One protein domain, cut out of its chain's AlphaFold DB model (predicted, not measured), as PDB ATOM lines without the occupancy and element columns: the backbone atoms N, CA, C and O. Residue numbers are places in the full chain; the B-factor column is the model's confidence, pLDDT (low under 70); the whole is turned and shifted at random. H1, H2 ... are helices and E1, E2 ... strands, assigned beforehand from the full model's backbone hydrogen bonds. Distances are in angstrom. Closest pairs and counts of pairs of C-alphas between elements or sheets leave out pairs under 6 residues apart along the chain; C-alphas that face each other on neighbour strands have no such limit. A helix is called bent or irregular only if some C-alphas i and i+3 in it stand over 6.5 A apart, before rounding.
ATOM      1  N   SER A   6     141.240 147.933 210.555       95.81
ATOM      2  CA  SER A   6     142.563 147.310 210.481       95.81
ATOM      3  C   SER A   6     143.152 147.395 209.075       95.81
ATOM      4  O   SER A   6     144.319 147.744 208.923       95.81
ATOM      5  N   GLU A   7     142.369 147.088 208.038       96.75
ATOM      6  CA  GLU A   7     142.834 147.195 206.648       96.75
ATOM      7  C   GLU A   7     143.163 148.647 206.300       96.75
ATOM      8  O   GLU A   7     144.243 148.913 205.778       96.75
ATOM      9  N   ARG A   8     142.292 149.599 206.672       94.69
ATOM     10  CA  ARG A   8     142.548 151.036 206.477       94.69
ATOM     11  C   ARG A   8     143.824 151.501 207.170       94.69
ATOM     12  O   ARG A   8     144.638 152.169 206.545       94.69
ATOM     13  N   ALA A   9     143.994 151.157 208.445       93.06
ATOM     14  CA  ALA A   9     145.137 151.601 209.236       93.06
ATOM     15  C   ALA A   9     146.454 150.963 208.772       93.06
ATOM     16  O   ALA A   9     147.495 151.610 208.807       93.06
ATOM     17  N   SER A  10     146.414 149.699 208.340       94.94
ATOM     18  CA  SER A  10     147.603 148.973 207.877       94.94
ATOM     19  C   SER A  10     147.954 149.225 206.413       94.94
ATOM     20  O   SER A  10     149.049 148.853 205.992       94.94
ATOM     21  N   GLY A  11     147.039 149.799 205.625       95.06
ATOM     22  CA  GLY A  11     147.214 149.905 204.182       95.06
ATOM     23  C   GLY A  11     147.252 148.539 203.498       95.06
ATOM     24  O   GLY A  11     147.942 148.388 202.504       95.06
ATOM     25  N   ARG A  12     146.595 147.508 204.045       96.75
ATOM     26  CA  ARG A  12     146.665 146.144 203.503       96.75
ATOM     27  C   ARG A  12     145.304 145.480 203.531       96.75
ATOM     28  O   ARG A  12     144.706 145.357 204.593       96.75
ATOM     29  N   LEU A  13     144.845 145.012 202.374       97.62
ATOM     30  CA  LEU A  13     143.604 144.248 202.264       97.62
ATOM     31  C   LEU A  13     143.788 142.812 202.760       97.62
ATOM     32  O   LEU A  13     144.810 142.174 202.495       97.62
ATOM     33  N   ALA A  14     142.773 142.278 203.435       97.69
ATOM     34  CA  ALA A  14     142.702 140.852 203.708       97.69
ATOM     35  C   ALA A  14     142.482 140.072 202.395       97.69
ATOM     36  O   ALA A  14     141.796 140.570 201.496       97.69
ATOM     37  N   PRO A  15     142.975 138.823 202.274       97.81
ATOM     38  CA  PRO A  15     142.771 138.017 201.068       97.81
ATOM     39  C   PRO A  15     141.296 137.861 200.670       97.81
ATOM     40  O   PRO A  15     140.957 137.916 199.490       97.81
ATOM     41  N   SER A  16     140.399 137.734 201.653       97.75
ATOM     42  CA  SER A  16     138.950 137.678 201.429       97.75
ATOM     43  C   SER A  16     138.392 138.972 200.835       97.75
ATOM     44  O   SER A  16     137.497 138.927 199.996       97.75
ATOM     45  N   THR A  17     138.927 140.120 201.248       98.12
ATOM     46  CA  THR A  17     138.522 141.438 200.752       98.12
ATOM     47  C   THR A  17     138.983 141.635 199.315       98.12
ATOM     48  O   THR A  17     138.198 142.085 198.485       98.12
ATOM     49  N   VAL A  18     140.218 141.230 198.990       98.19
ATOM     50  CA  VAL A  18     140.713 141.222 197.601       98.19
ATOM     51  C   VAL A  18     139.814 140.350 196.728       98.19
ATOM     52  O   VAL A  18     139.321 140.816 195.705       98.19
ATOM     53  N   HIS A  19     139.528 139.119 197.162       98.38
ATOM     54  CA  HIS A  19     138.658 138.206 196.422       98.38
ATOM     55  C   HIS A  19     137.259 138.801 196.183       98.38
ATOM     56  O   HIS A  19     136.793 138.834 195.047       98.38
ATOM     57  N   ALA A  20     136.620 139.343 197.223       98.12
ATOM     58  CA  ALA A  20     135.308 139.973 197.094       98.12
ATOM     59  C   ALA A  20     135.331 141.183 196.142       98.12
ATOM     60  O   ALA A  20     134.410 141.358 195.346       98.12
ATOM     61  N   ALA A  21     136.378 142.010 196.192       98.31
ATOM     62  CA  ALA A  21     136.526 143.155 195.298       98.31
ATOM     63  C   ALA A  21     136.685 142.735 193.830       98.31
ATOM     64  O   ALA A  21     136.032 143.312 192.961       98.31
ATOM     65  N   VAL A  22     137.501 141.712 193.563       98.44
ATOM     66  CA  VAL A  22     137.679 141.133 192.221       98.44
ATOM     67  C   VAL A  22     136.346 140.625 191.672       98.44
ATOM     68  O   VAL A  22     135.983 140.951 190.542       98.44
ATOM     69  N   GLU A  23     135.576 139.894 192.478       98.25
ATOM     70  CA  GLU A  23     134.256 139.404 192.069       98.25
ATOM     71  C   GLU A  23     133.252 140.546 191.858       98.25
ATOM     72  O   GLU A  23     132.436 140.490 190.938       98.25
ATOM     73  N   HIS A  24     133.329 141.631 192.637       97.94
ATOM     74  CA  HIS A  24     132.519 142.822 192.380       97.94
ATOM     75  C   HIS A  24     132.832 143.459 191.024       97.94
ATOM     76  O   HIS A  24     131.892 143.779 190.295       97.94
ATOM     77  N   VAL A  25     134.113 143.596 190.668       97.81
ATOM     78  CA  VAL A  25     134.516 144.140 189.363       97.81
ATOM     79  C   VAL A  25     134.078 143.217 188.227       97.81
ATOM     80  O   VAL A  25     133.498 143.695 187.260       97.81
ATOM     81  N   ARG A  26     134.262 141.898 188.348       97.38
ATOM     82  CA  ARG A  26     133.841 140.941 187.307       97.38
ATOM     83  C   ARG A  26     132.335 140.946 187.060       97.38
ATOM     84  O   ARG A  26     131.910 140.856 185.914       97.38
ATOM     85  N   ASN A  27     131.539 141.059 188.122       97.75
ATOM     86  CA  ASN A  27     130.084 140.966 188.023       97.75
ATOM     87  C   ASN A  27     129.400 142.314 187.731       97.75
ATOM     88  O   ASN A  27     128.322 142.320 187.146       97.75
ATOM     89  N   ASN A  28     129.992 143.444 188.138       97.12
ATOM     90  CA  ASN A  28     129.352 144.770 188.054       97.12
ATOM     91  C   ASN A  28     130.162 145.811 187.264       97.12
ATOM     92  O   ASN A  28     129.681 146.919 187.052       97.12
ATOM     93  N   GLY A  29     131.399 145.498 186.880       95.50
ATOM     94  CA  GLY A  29     132.314 146.411 186.192       95.50
ATOM     95  C   GLY A  29     133.084 147.372 187.105       95.50
ATOM     96  O   GLY A  29     134.012 148.022 186.639       95.50
ATOM     97  N   PHE A  30     132.753 147.467 188.399       96.69
ATOM     98  CA  PHE A  30     133.440 148.367 189.334       96.69
ATOM     99  C   PHE A  30     133.342 147.911 190.798       96.69
ATOM    100  O   PHE A  30     132.514 147.077 191.171       96.69
ATOM    101  N   VAL A  31     134.172 148.515 191.653       97.19
ATOM    102  CA  VAL A  31     134.087 148.426 193.116       97.19
ATOM    103  C   VAL A  31     134.390 149.794 193.734       97.19
ATOM    104  O   VAL A  31     135.238 150.529 193.239       97.19
ATOM    105  N   LEU A  32     133.694 150.144 194.820       96.31
ATOM    106  CA  LEU A  32     133.905 151.393 195.558       96.31
ATOM    107  C   LEU A  32     134.555 151.122 196.917       96.31
ATOM    108  O   LEU A  32     133.997 150.347 197.706       96.31
ATOM    109  N   PHE A  33     135.657 151.819 197.213       96.06
ATOM    110  CA  PHE A  33     136.223 151.945 198.558       96.06
ATOM    111  C   PHE A  33     136.111 153.372 199.061       96.06
ATOM    112  O   PHE A  33     136.642 154.314 198.479       96.06
ATOM    113  N   GLU A  34     135.425 153.527 200.181       93.44
ATOM    114  CA  GLU A  34     135.216 154.831 200.779       93.44
ATOM    115  C   GLU A  34     136.379 155.221 201.687       93.44
ATOM    116  O   GLU A  34     136.846 154.419 202.498       93.44
ATOM    117  N   ARG A  35     136.768 156.501 201.619       91.62
ATOM    118  CA  ARG A  35     137.662 157.148 202.598       91.62
ATOM    119  C   ARG A  35     139.020 156.446 202.756       91.62
ATOM    120  O   ARG A  35     139.536 156.345 203.865       91.62
ATOM    121  N   VAL A  36     139.587 155.963 201.650       94.50
ATOM    122  CA  VAL A  36     140.915 155.320 201.631       94.50
ATOM    123  C   VAL A  36     142.068 156.310 201.479       94.50
ATOM    124  O   VAL A  36     143.182 156.013 201.898       94.50
ATOM    125  N   LEU A  37     141.800 157.493 200.917       94.75
ATOM    126  CA  LEU A  37     142.774 158.575 200.844       94.75
ATOM    127  C   LEU A  37     142.679 159.470 202.090       94.75
ATOM    128  O   LEU A  37     141.567 159.824 202.505       94.75
ATOM    129  N   PRO A  38     143.820 159.864 202.677       94.81
ATOM    130  CA  PRO A  38     143.864 160.847 203.752       94.81
ATOM    131  C   PRO A  38     143.239 162.184 203.335       94.81
ATOM    132  O   PRO A  38     143.380 162.636 202.199       94.81
ATOM    133  N   ARG A  39     142.500 162.816 204.255       96.50
ATOM    134  CA  ARG A  39     141.732 164.041 203.958       96.50
ATOM    135  C   ARG A  39     142.624 165.239 203.636       96.50
ATOM    136  O   ARG A  39     142.230 166.071 202.829       96.50
ATOM    137  N   ASP A  40     143.777 165.317 204.285       97.50
ATOM    138  CA  ASP A  40     144.832 166.299 204.032       97.50
ATOM    139  C   ASP A  40     145.388 166.155 202.613       97.50
ATOM    140  O   ASP A  40     145.382 167.129 201.869       97.50
ATOM    141  N   LEU A  41     145.717 164.931 202.181       97.31
ATOM    142  CA  LEU A  41     146.161 164.676 200.806       97.31
ATOM    143  C   LEU A  41     145.109 165.127 199.778       97.31
ATOM    144  O   LEU A  41     145.437 165.798 198.803       97.31
ATOM    145  N   VAL A  42     143.832 164.806 200.008       97.81
ATOM    146  CA  VAL A  42     142.741 165.245 199.119       97.81
ATOM    147  C   VAL A  42     142.620 166.776 199.089       97.81
ATOM    148  O   VAL A  42     142.386 167.345 198.023       97.81
ATOM    149  N   ALA A  43     142.796 167.455 200.226       98.25
ATOM    150  CA  ALA A  43     142.758 168.916 200.297       98.25
ATOM    151  C   ALA A  43     143.940 169.572 199.559       98.25
ATOM    152  O   ALA A  43     143.748 170.561 198.845       98.25
ATOM    153  N   ASP A  44     145.137 168.994 199.665       98.00
ATOM    154  CA  ASP A  44     146.334 169.462 198.961       98.00
ATOM    155  C   ASP A  44     146.196 169.283 197.444       98.00
ATOM    156  O   ASP A  44     146.506 170.198 196.668       98.00
ATOM    157  N   MET A  45     145.671 168.130 197.011       97.69
ATOM    158  CA  MET A  45     145.336 167.860 195.610       97.69
ATOM    159  C   MET A  45     144.300 168.846 195.086       97.69
ATOM    160  O   MET A  45     144.506 169.425 194.023       97.69
ATOM    161  N   GLN A  46     143.224 169.092 195.835       97.25
ATOM    162  CA  GLN A  46     142.189 170.047 195.445       97.25
ATOM    163  C   GLN A  46     142.758 171.464 195.311       97.25
ATOM    164  O   GLN A  46     142.507 172.127 194.306       97.25
ATOM    165  N   SER A  47     143.572 171.909 196.271       97.69
ATOM    166  CA  SER A  47     144.191 173.239 196.246       97.69
ATOM    167  C   SER A  47     145.155 173.398 195.069       97.69
ATOM    168  O   SER A  47     145.224 174.461 194.450       97.69
ATOM    169  N   SER A  48     145.910 172.345 194.748       96.62
ATOM    170  CA  SER A  48     146.851 172.340 193.624       96.62
ATOM    171  C   SER A  48     146.135 172.279 192.282       96.62
ATOM    172  O   SER A  48     146.469 173.037 191.375       96.62
ATOM    173  N   PHE A  49     145.085 171.466 192.185       96.56
ATOM    174  CA  PHE A  49     144.247 171.378 190.999       96.56
ATOM    175  C   PHE A  49     143.496 172.684 190.721       96.56
ATOM    176  O   PHE A  49     143.436 173.117 189.575       96.56
ATOM    177  N   ALA A  50     143.003 173.364 191.761       95.38
ATOM    178  CA  ALA A  50     142.347 174.664 191.628       95.38
ATOM    179  C   ALA A  50     143.250 175.704 190.941       95.38
ATOM    180  O   ALA A  50     142.776 176.467 190.106       95.38
ATOM    181  N   ARG A  51     144.560 175.698 191.229       93.62
ATOM    182  CA  ARG A  51     145.524 176.582 190.549       93.62
ATOM    183  C   ARG A  51     145.738 176.199 189.085       93.62
ATOM    184  O   ARG A  51     145.881 177.085 188.252       93.62
ATOM    185  N   LEU A  52     145.755 174.902 188.773       92.38
ATOM    186  CA  LEU A  52     145.900 174.424 187.395       92.38
ATOM    187  C   LEU A  52     144.690 174.818 186.543       92.38
ATOM    188  O   LEU A  52     144.852 175.329 185.435       92.38
ATOM    189  N   ILE A  53     143.484 174.598 187.070       93.06
ATOM    190  CA  ILE A  53     142.251 174.798 186.309       93.06
ATOM    191  C   ILE A  53     141.875 176.274 186.151       93.06
ATOM    192  O   ILE A  53     141.247 176.609 185.158       93.06
ATOM    193  N   ASP A  54     142.285 177.165 187.058       90.88
ATOM    194  CA  ASP A  54     141.977 178.603 186.970       90.88
ATOM    195  C   ASP A  54     142.487 179.228 185.658       90.88
ATOM    196  O   ASP A  54     141.784 179.977 184.981       90.88
ATOM    197  N   THR A  55     143.689 178.838 185.228       85.06
ATOM    198  CA  THR A  55     144.295 179.361 183.993       85.06
ATOM    199  C   THR A  55     143.940 178.563 182.737       85.06
ATOM    200  O   THR A  55     144.091 179.068 181.625       85.06
ATOM    201  N   HIS A  56     143.458 177.327 182.888       85.69
ATOM    202  CA  HIS A  56     143.359 176.368 181.785       85.69
ATOM    203  C   HIS A  56     142.344 176.752 180.687       85.69
ATOM    204  O   HIS A  56     142.699 176.658 179.510       85.69
ATOM    205  N   PRO A  57     141.125 177.246 180.999       83.12
ATOM    206  CA  PRO A  57     140.143 177.620 179.977       83.12
ATOM    207  C   PRO A  57     140.585 178.781 179.085       83.12
ATOM    208  O   PRO A  57     140.061 178.947 177.989       83.12
ATOM    209  N   SER A  58     141.533 179.600 179.551       83.56
ATOM    210  CA  SER A  58     142.055 180.728 178.772       83.56
ATOM    211  C   SER A  58     143.127 180.299 177.768       83.56
ATOM    212  O   SER A  58     143.404 181.030 176.819       83.56
ATOM    213  N   SER A  59     143.750 179.134 177.979       82.31
ATOM    214  CA  SER A  59     144.867 178.631 177.171       82.31
ATOM    215  C   SER A  59     144.524 177.408 176.322       82.31
ATOM    216  O   SER A  59     145.322 177.029 175.467       82.31
ATOM    217  N   THR A  60     143.378 176.772 176.568       85.56
ATOM    218  CA  THR A  60     143.027 175.471 175.991       85.56
ATOM    219  C   THR A  60     141.563 175.460 175.577       85.56
ATOM    220  O   THR A  60     140.693 175.870 176.341       85.56
ATOM    221  N   GLU A  61     141.271 174.946 174.383       88.75
ATOM    222  CA  GLU A  61     139.893 174.688 173.967       88.75
ATOM    223  C   GLU A  61     139.323 173.455 174.682       88.75
ATOM    224  O   GLU A  61     140.032 172.487 174.971       88.75
ATOM    225  N   ALA A  62     138.020 173.475 174.962       88.94
ATOM    226  CA  ALA A  62     137.343 172.333 175.559       88.94
ATOM    227  C   ALA A  62     137.379 171.124 174.605       88.94
ATOM    228  O   ALA A  62     137.059 171.239 173.422       88.94
ATOM    229  N   ASN A  63     137.755 169.951 175.117       89.06
ATOM    230  CA  ASN A  63     138.058 168.766 174.303       89.06
ATOM    231  C   ASN A  63     137.102 167.585 174.541       89.06
ATOM    232  O   ASN A  63     137.283 166.514 173.955       89.06
ATOM    233  N   ARG A  64     136.095 167.761 175.405       88.25
ATOM    234  CA  ARG A  64     135.081 166.741 175.738       88.25
ATOM    235  C   ARG A  64     133.655 167.302 175.766       88.25
ATOM    236  O   ARG A  64     132.788 166.773 176.455       88.25
ATOM    237  N   GLY A  65     133.413 168.374 175.018       88.62
ATOM    238  CA  GLY A  65     132.139 169.097 174.994       88.62
ATOM    239  C   GLY A  65     132.233 170.460 175.677       88.62
ATOM    240  O   GLY A  65     133.302 170.871 176.123       88.62
ATOM    241  N   ALA A  66     131.112 171.179 175.732       90.94
ATOM    242  CA  ALA A  66     131.069 172.545 176.246       90.94
ATOM    243  C   ALA A  66     131.655 172.640 177.667       90.94
ATOM    244  O   ALA A  66     131.276 171.878 178.560       90.94
ATOM    245  N   ASN A  67     132.595 173.569 177.870       91.81
ATOM    246  CA  ASN A  67     133.247 173.847 179.156       91.81
ATOM    247  C   ASN A  67     133.828 172.614 179.884       91.81
ATOM    248  O   ASN A  67     133.985 172.644 181.104       91.81
ATOM    249  N   ARG A  68     134.143 171.529 179.164       94.31
ATOM    250  CA  ARG A  68     134.671 170.285 179.739       94.31
ATOM    251  C   ARG A  68     136.075 169.994 179.228       94.31
ATOM    252  O   ARG A  68     136.309 169.939 178.018       94.31
ATOM    253  N   PHE A  69     136.975 169.726 180.167       93.75
ATOM    254  CA  PHE A  69     138.388 169.496 179.896       93.75
ATOM    255  C   PHE A  69     138.823 168.140 180.445       93.75
ATOM    256  O   PHE A  69     138.721 167.892 181.645       93.75
ATOM    257  N   GLN A  70     139.340 167.286 179.572       93.00
ATOM    258  CA  GLN A  70     140.196 166.172 179.958       93.00
ATOM    259  C   GLN A  70     141.647 166.643 179.849       93.00
ATOM    260  O   GLN A  70     142.087 167.031 178.763       93.00
ATOM    261  N   MET A  71     142.394 166.606 180.951       91.88
ATOM    262  CA  MET A  71     143.784 167.066 180.982       91.88
ATOM    263  C   MET A  71     144.678 166.117 181.773       91.88
ATOM    264  O   MET A  71     144.265 165.565 182.790       91.88
ATOM    265  N   HIS A  72     145.923 165.963 181.327       92.81
ATOM    266  CA  HIS A  72     146.945 165.281 182.114       92.81
ATOM    267  C   HIS A  72     147.243 166.061 183.394       92.81
ATOM    268  O   HIS A  72     147.302 167.293 183.378       92.81
ATOM    269  N   LEU A  73     147.473 165.334 184.484       94.38
ATOM    270  CA  LEU A  73     147.996 165.920 185.711       94.38
ATOM    271  C   LEU A  73     149.528 165.883 185.681       94.38
ATOM    272  O   LEU A  73     150.103 164.919 185.165       94.38
ATOM    273  N   PRO A  74     150.210 166.907 186.220       93.81
ATOM    274  CA  PRO A  74     151.660 166.875 186.316       93.81
ATOM    275  C   PRO A  74     152.078 165.770 187.293       93.81
ATOM    276  O   PRO A  74     151.481 165.611 188.358       93.81
ATOM    277  N   PHE A  75     153.105 164.997 186.935       94.56
ATOM    278  CA  PHE A  75     153.638 163.934 187.793       94.56
ATOM    279  C   PHE A  75     154.578 164.512 188.862       94.56
ATOM    280  O   PHE A  75     155.772 164.228 188.919       94.56
ATOM    281  N   GLU A  76     154.021 165.376 189.700       96.00
ATOM    282  CA  GLU A  76     154.697 166.080 190.784       96.00
ATOM    283  C   GLU A  76     153.775 166.144 192.012       96.00
ATOM    284  O   GLU A  76     152.577 165.854 191.895       96.00
ATOM    285  N   PRO A  77     154.288 166.496 193.204       96.44
ATOM    286  CA  PRO A  77     153.443 166.619 194.380       96.44
ATOM    287  C   PRO A  77     152.310 167.638 194.161       96.44
ATOM    288  O   PRO A  77     152.561 168.723 193.635       96.44
ATOM    289  N   PRO A  78     151.071 167.340 194.589       97.12
ATOM    290  CA  PRO A  78     150.655 166.154 195.351       97.12
ATOM    291  C   PRO A  78     150.167 164.975 194.485       97.12
ATOM    292  O   PRO A  78     149.787 163.940 195.023       97.12
ATOM    293  N   PHE A  79     150.129 165.102 193.157       97.38
ATOM    294  CA  PHE A  79     149.521 164.099 192.271       97.38
ATOM    295  C   PHE A  79     150.363 162.830 192.101       97.38
ATOM    296  O   PHE A  79     149.826 161.799 191.707       97.38
ATOM    297  N   ASN A  80     151.657 162.879 192.415       96.62
ATOM    298  CA  ASN A  80     152.538 161.710 192.414       96.62
ATOM    299  C   ASN A  80     152.611 160.979 193.771       96.62
ATOM    300  O   ASN A  80     153.495 160.143 193.954       96.62
ATOM    301  N   ASP A  81     151.724 161.288 194.725       97.38
ATOM    302  CA  ASP A  81     151.692 160.605 196.020       97.38
ATOM    303  C   ASP A  81     151.436 159.102 195.838       97.38
ATOM    304  O   ASP A  81     150.468 158.691 195.194       97.38
ATOM    305  N   GLU A  82     152.295 158.268 196.425       95.62
ATOM    306  CA  GLU A  82     152.253 156.808 196.283       95.62
ATOM    307  C   GLU A  82     150.903 156.218 196.715       95.62
ATOM    308  O   GLU A  82     150.406 155.279 196.096       95.62
ATOM    309  N   ARG A  83     150.237 156.821 197.711       94.94
ATOM    310  CA  ARG A  83     148.914 156.376 198.182       94.94
ATOM    311  C   ARG A  83     147.835 156.523 197.106       94.94
ATOM    312  O   ARG A  83     146.809 155.843 197.194       94.94
ATOM    313  N   LEU A  84     148.057 157.394 196.119       94.44
ATOM    314  CA  LEU A  84     147.212 157.582 194.945       94.44
ATOM    315  C   LEU A  84     147.677 156.699 193.779       94.44
ATOM    316  O   LEU A  84     146.907 155.863 193.313       94.44
ATOM    317  N   ILE A  85     148.922 156.873 193.319       94.88
ATOM    318  CA  ILE A  85     149.408 156.263 192.065       94.88
ATOM    319  C   ILE A  85     149.745 154.772 192.194       94.88
ATOM    320  O   ILE A  85     149.728 154.048 191.203       94.88
ATOM    321  N   ALA A  86     150.031 154.311 193.410       94.62
ATOM    322  CA  ALA A  86     150.367 152.933 193.744       94.62
ATOM    323  C   ALA A  86     149.571 152.490 194.982       94.62
ATOM    324  O   ALA A  86     150.095 151.883 195.916       94.62
ATOM    325  N   SER A  87     148.279 152.840 195.002       95.50
ATOM    326  CA  SER A  87     147.413 152.610 196.155       95.50
ATOM    327  C   SER A  87     147.456 151.143 196.597       95.50
ATOM    328  O   SER A  87     147.108 150.251 195.811       95.50
ATOM    329  N   PRO A  88     147.779 150.864 197.872       95.81
ATOM    330  CA  PRO A  88     147.891 149.492 198.351       95.81
ATOM    331  C   PRO A  88     146.518 148.819 198.517       95.81
ATOM    332  O   PRO A  88     146.425 147.618 198.767       95.81
ATOM    333  N   PHE A  89     145.437 149.586 198.354       97.00
ATOM    334  CA  PHE A  89     144.074 149.075 198.281       97.00
ATOM    335  C   PHE A  89     143.651 148.731 196.849       97.00
ATOM    336  O   PHE A  89     142.721 147.952 196.679       97.00
ATOM    337  N   VAL A  90     144.302 149.295 195.828       96.06
ATOM    338  CA  VAL A  90     143.924 149.113 194.418       96.06
ATOM    339  C   VAL A  90     144.823 148.089 193.732       96.06
ATOM    340  O   VAL A  90     144.305 147.175 193.093       96.06
ATOM    341  N   LEU A  91     146.147 148.183 193.905       96.31
ATOM    342  CA  LEU A  91     147.103 147.316 193.206       96.31
ATOM    343  C   LEU A  91     146.846 145.812 193.403       96.31
ATOM    344  O   LEU A  91     146.780 145.118 192.396       96.31
ATOM    345  N   PRO A  92     146.551 145.289 194.615       96.94
ATOM    346  CA  PRO A  92     146.265 143.858 194.774       96.94
ATOM    347  C   PRO A  92     145.060 143.360 193.960       96.94
ATOM    348  O   PRO A  92     144.963 142.175 193.648       96.94
ATOM    349  N   ILE A  93     144.115 144.250 193.642       97.50
ATOM    350  CA  ILE A  93     142.931 143.933 192.834       97.50
ATOM    351  C   ILE A  93     143.289 143.990 191.353       97.50
ATOM    352  O   ILE A  93     142.887 143.106 190.602       97.50
ATOM    353  N   VAL A  94     144.057 145.002 190.939       96.75
ATOM    354  CA  VAL A  94     144.567 145.122 189.568       96.75
ATOM    355  C   VAL A  94     145.437 143.913 189.223       96.75
ATOM    356  O   VAL A  94     145.165 143.248 188.225       96.75
ATOM    357  N   ASP A  95     146.373 143.541 190.096       96.88
ATOM    358  CA  ASP A  95     147.234 142.365 189.934       96.88
ATOM    359  C   ASP A  95     146.411 141.080 189.763       96.88
ATOM    360  O   ASP A  95     146.702 140.248 188.903       96.88
ATOM    361  N   ALA A  96     145.342 140.926 190.550       97.38
ATOM    362  CA  ALA A  96     144.455 139.769 190.477       97.38
ATOM    363  C   ALA A  96     143.547 139.757 189.230       97.38
ATOM    364  O   ALA A  96     143.063 138.692 188.839       97.38
ATOM    365  N   LEU A  97     143.283 140.918 188.620       96.69
ATOM    366  CA  LEU A  97     142.433 141.050 187.435       96.69
ATOM    367  C   LEU A  97     143.219 140.930 186.129       96.69
ATOM    368  O   LEU A  97     142.758 140.239 185.222       96.69
ATOM    369  N   ILE A  98     144.363 141.611 186.024       93.69
ATOM    370  CA  ILE A  98     145.101 141.784 184.761       93.69
ATOM    371  C   ILE A  98     146.587 141.394 184.838       93.69
ATOM    372  O   ILE A  98     147.262 141.424 183.811       93.69
ATOM    373  N   GLY A  99     147.085 140.976 186.005       94.88
ATOM    374  CA  GLY A  99     148.472 140.548 186.212       94.88
ATOM    375  C   GLY A  99     149.381 141.631 186.806       94.88
ATOM    376  O   GLY A  99     149.051 142.813 186.804       94.88
ATOM    377  N   ALA A 100     150.539 141.199 187.315       90.69
ATOM    378  CA  ALA A 100     151.462 142.025 188.108       90.69
ATOM    379  C   ALA A 100     152.305 143.023 187.289       90.69
ATOM    380  O   ALA A 100     152.895 143.938 187.853       90.69
ATOM    381  N   ASP A 101     152.357 142.868 185.965       92.75
ATOM    382  CA  ASP A 101     153.164 143.716 185.075       92.75
ATOM    383  C   ASP A 101     152.372 144.925 184.538       92.75
ATOM    384  O   ASP A 101     152.651 145.447 183.455       92.75
ATOM    385  N   CYS A 102     151.337 145.361 185.263       90.56
ATOM    386  CA  CYS A 102     150.545 146.515 184.864       90.56
ATOM    387  C   CYS A 102     151.343 147.823 185.017       90.56
ATOM    388  O   CYS A 102     152.166 147.985 185.918       90.56
ATOM    389  N   ILE A 103     151.078 148.782 184.129       91.62
ATOM    390  CA  ILE A 103     151.660 150.125 184.200       91.62
ATOM    391  C   ILE A 103     150.550 151.170 184.239       91.62
ATOM    392  O   ILE A 103     149.537 151.055 183.546       91.62
ATOM    393  N   CYS A 104     150.754 152.231 185.018       90.25
ATOM    394  CA  CYS A 104     149.903 153.410 184.938       90.25
ATOM    395  C   CYS A 104     150.215 154.151 183.631       90.25
ATOM    396  O   CYS A 104     151.195 154.886 183.535       90.25
ATOM    397  N   HIS A 105     149.398 153.926 182.602       89.44
ATOM    398  CA  HIS A 105     149.563 154.585 181.304       89.44
ATOM    399  C   HIS A 105     149.098 156.053 181.346       89.44
ATOM    400  O   HIS A 105     149.569 156.892 180.573       89.44
ATOM    401  N   TYR A 106     148.135 156.379 182.208       90.50
ATOM    402  CA  TYR A 106     147.421 157.647 182.136       90.50
ATOM    403  C   TYR A 106     147.059 158.166 183.530       90.50
ATOM    404  O   TYR A 106     146.339 157.500 184.270       90.50
ATOM    405  N   LEU A 107     147.546 159.366 183.868       94.44
ATOM    406  CA  LEU A 107     147.148 160.127 185.054       94.44
ATOM    407  C   LEU A 107     146.568 161.469 184.600       94.44
ATOM    408  O   LEU A 107     147.273 162.312 184.037       94.44
ATOM    409  N   ALA A 108     145.272 161.649 184.815       93.94
ATOM    410  CA  ALA A 108     144.526 162.770 184.268       93.94
ATOM    411  C   ALA A 108     143.312 163.122 185.124       93.94
ATOM    412  O   ALA A 108     142.949 162.395 186.046       93.94
ATOM    413  N   SER A 109     142.697 164.247 184.780       94.69
ATOM    414  CA  SER A 109     141.456 164.733 185.361       94.69
ATOM    415  C   SER A 109     140.411 164.952 184.276       94.69
ATOM    416  O   SER A 109     140.693 165.615 183.274       94.69
ATOM    417  N   ASP A 110     139.195 164.477 184.538       93.94
ATOM    418  CA  ASP A 110     137.987 164.891 183.832       93.94
ATOM    419  C   ASP A 110     137.333 166.051 184.577       93.94
ATOM    420  O   ASP A 110     136.915 165.931 185.729       93.94
ATOM    421  N   THR A 111     137.254 167.198 183.909       94.69
ATOM    422  CA  THR A 111     137.001 168.480 184.568       94.69
ATOM    423  C   THR A 111     135.833 169.209 183.910       94.69
ATOM    424  O   THR A 111     136.039 170.032 183.013       94.69
ATOM    425  N   PRO A 112     134.585 168.899 184.305       94.31
ATOM    426  CA  PRO A 112     133.433 169.705 183.926       94.31
ATOM    427  C   PRO A 112     133.442 171.031 184.695       94.31
ATOM    428  O   PRO A 112     133.500 171.038 185.925       94.31
ATOM    429  N   LEU A 113     133.351 172.151 183.981       93.69
ATOM    430  CA  LEU A 113     133.156 173.475 184.577       93.69
ATOM    431  C   LEU A 113     131.678 173.892 184.503       93.69
ATOM    432  O   LEU A 113     130.882 173.262 183.798       93.69
TER     433      LEU A 113
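What this domain is: This is residues 6 to 113 of the 129 residues of an uncharacterized protein of Chloroflexi bacterium (UniProt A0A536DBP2). The domain is a loose, elongated frame with two ends: H2 and H5 touch at one, and the long helix H3 with a small two-stranded ribbon, E1 and E2, makes the other. Short H4 lies between the ends, and short H1 stands apart from the other helices. The printed part has 108 residues with five named helices and two named strands, in the order H1 H2 H3 E1 H4 H5 E2; the sheet E1 - E2 is antiparallel and the class is mostly helix. The radius of gyration of the C-alphas is 16.4 A, and the spans are 49 by 29 by 24 A.

How they stand to each other: H1, residues 6 to 10, is apart from H2, residues 15 to 28. H2 touches H5, residues 91 to 98, with its residues 18 to 22 alone; the closest C-alphas, of Val 18 and Ile 93, are 5.9 A apart. They run the same way at a steep tilt of 48 degrees. H3, residues 39 to 59, and E1, residues 68 to 72, are near each other, with 7 pairs of C-alphas within 10 A. E1 and E2, residues 108 to 112, are antiparallel at 167 degrees, with N 111 and O 69 at 2.8 A and N 69 and O 111 at 3.0 A, within hydrogen-bond range. H4, residues 82 to 85, is apart from H3 and H5. In H1, H2 and H5 every O i to N i+4 pair is within hydrogen-bond range, in H3 11 of 17 are, and H4 is too short for such a pair.

Where its parts are: H1 begins at C-alpha 6, (142.563, 147.310, 210.481). H2 is 19.9 A long. H3, 30.7 A, has a kink of 28 degrees near residue 52 and is irregular: C-alphas 54 and 57 are 7.3 A apart. E1 is 13.5 A, H5 10.3 A and E2 13.1 A long; E2 ends at C-alpha 112, (133.433, 169.705, 183.926).

The domain as a whole: The two C-alphas farthest apart, of Ser 16 and Ser 58, are 48.7 A apart. The printed part has no cut, no link is long, and no printed residue is under 70 in pLDDT.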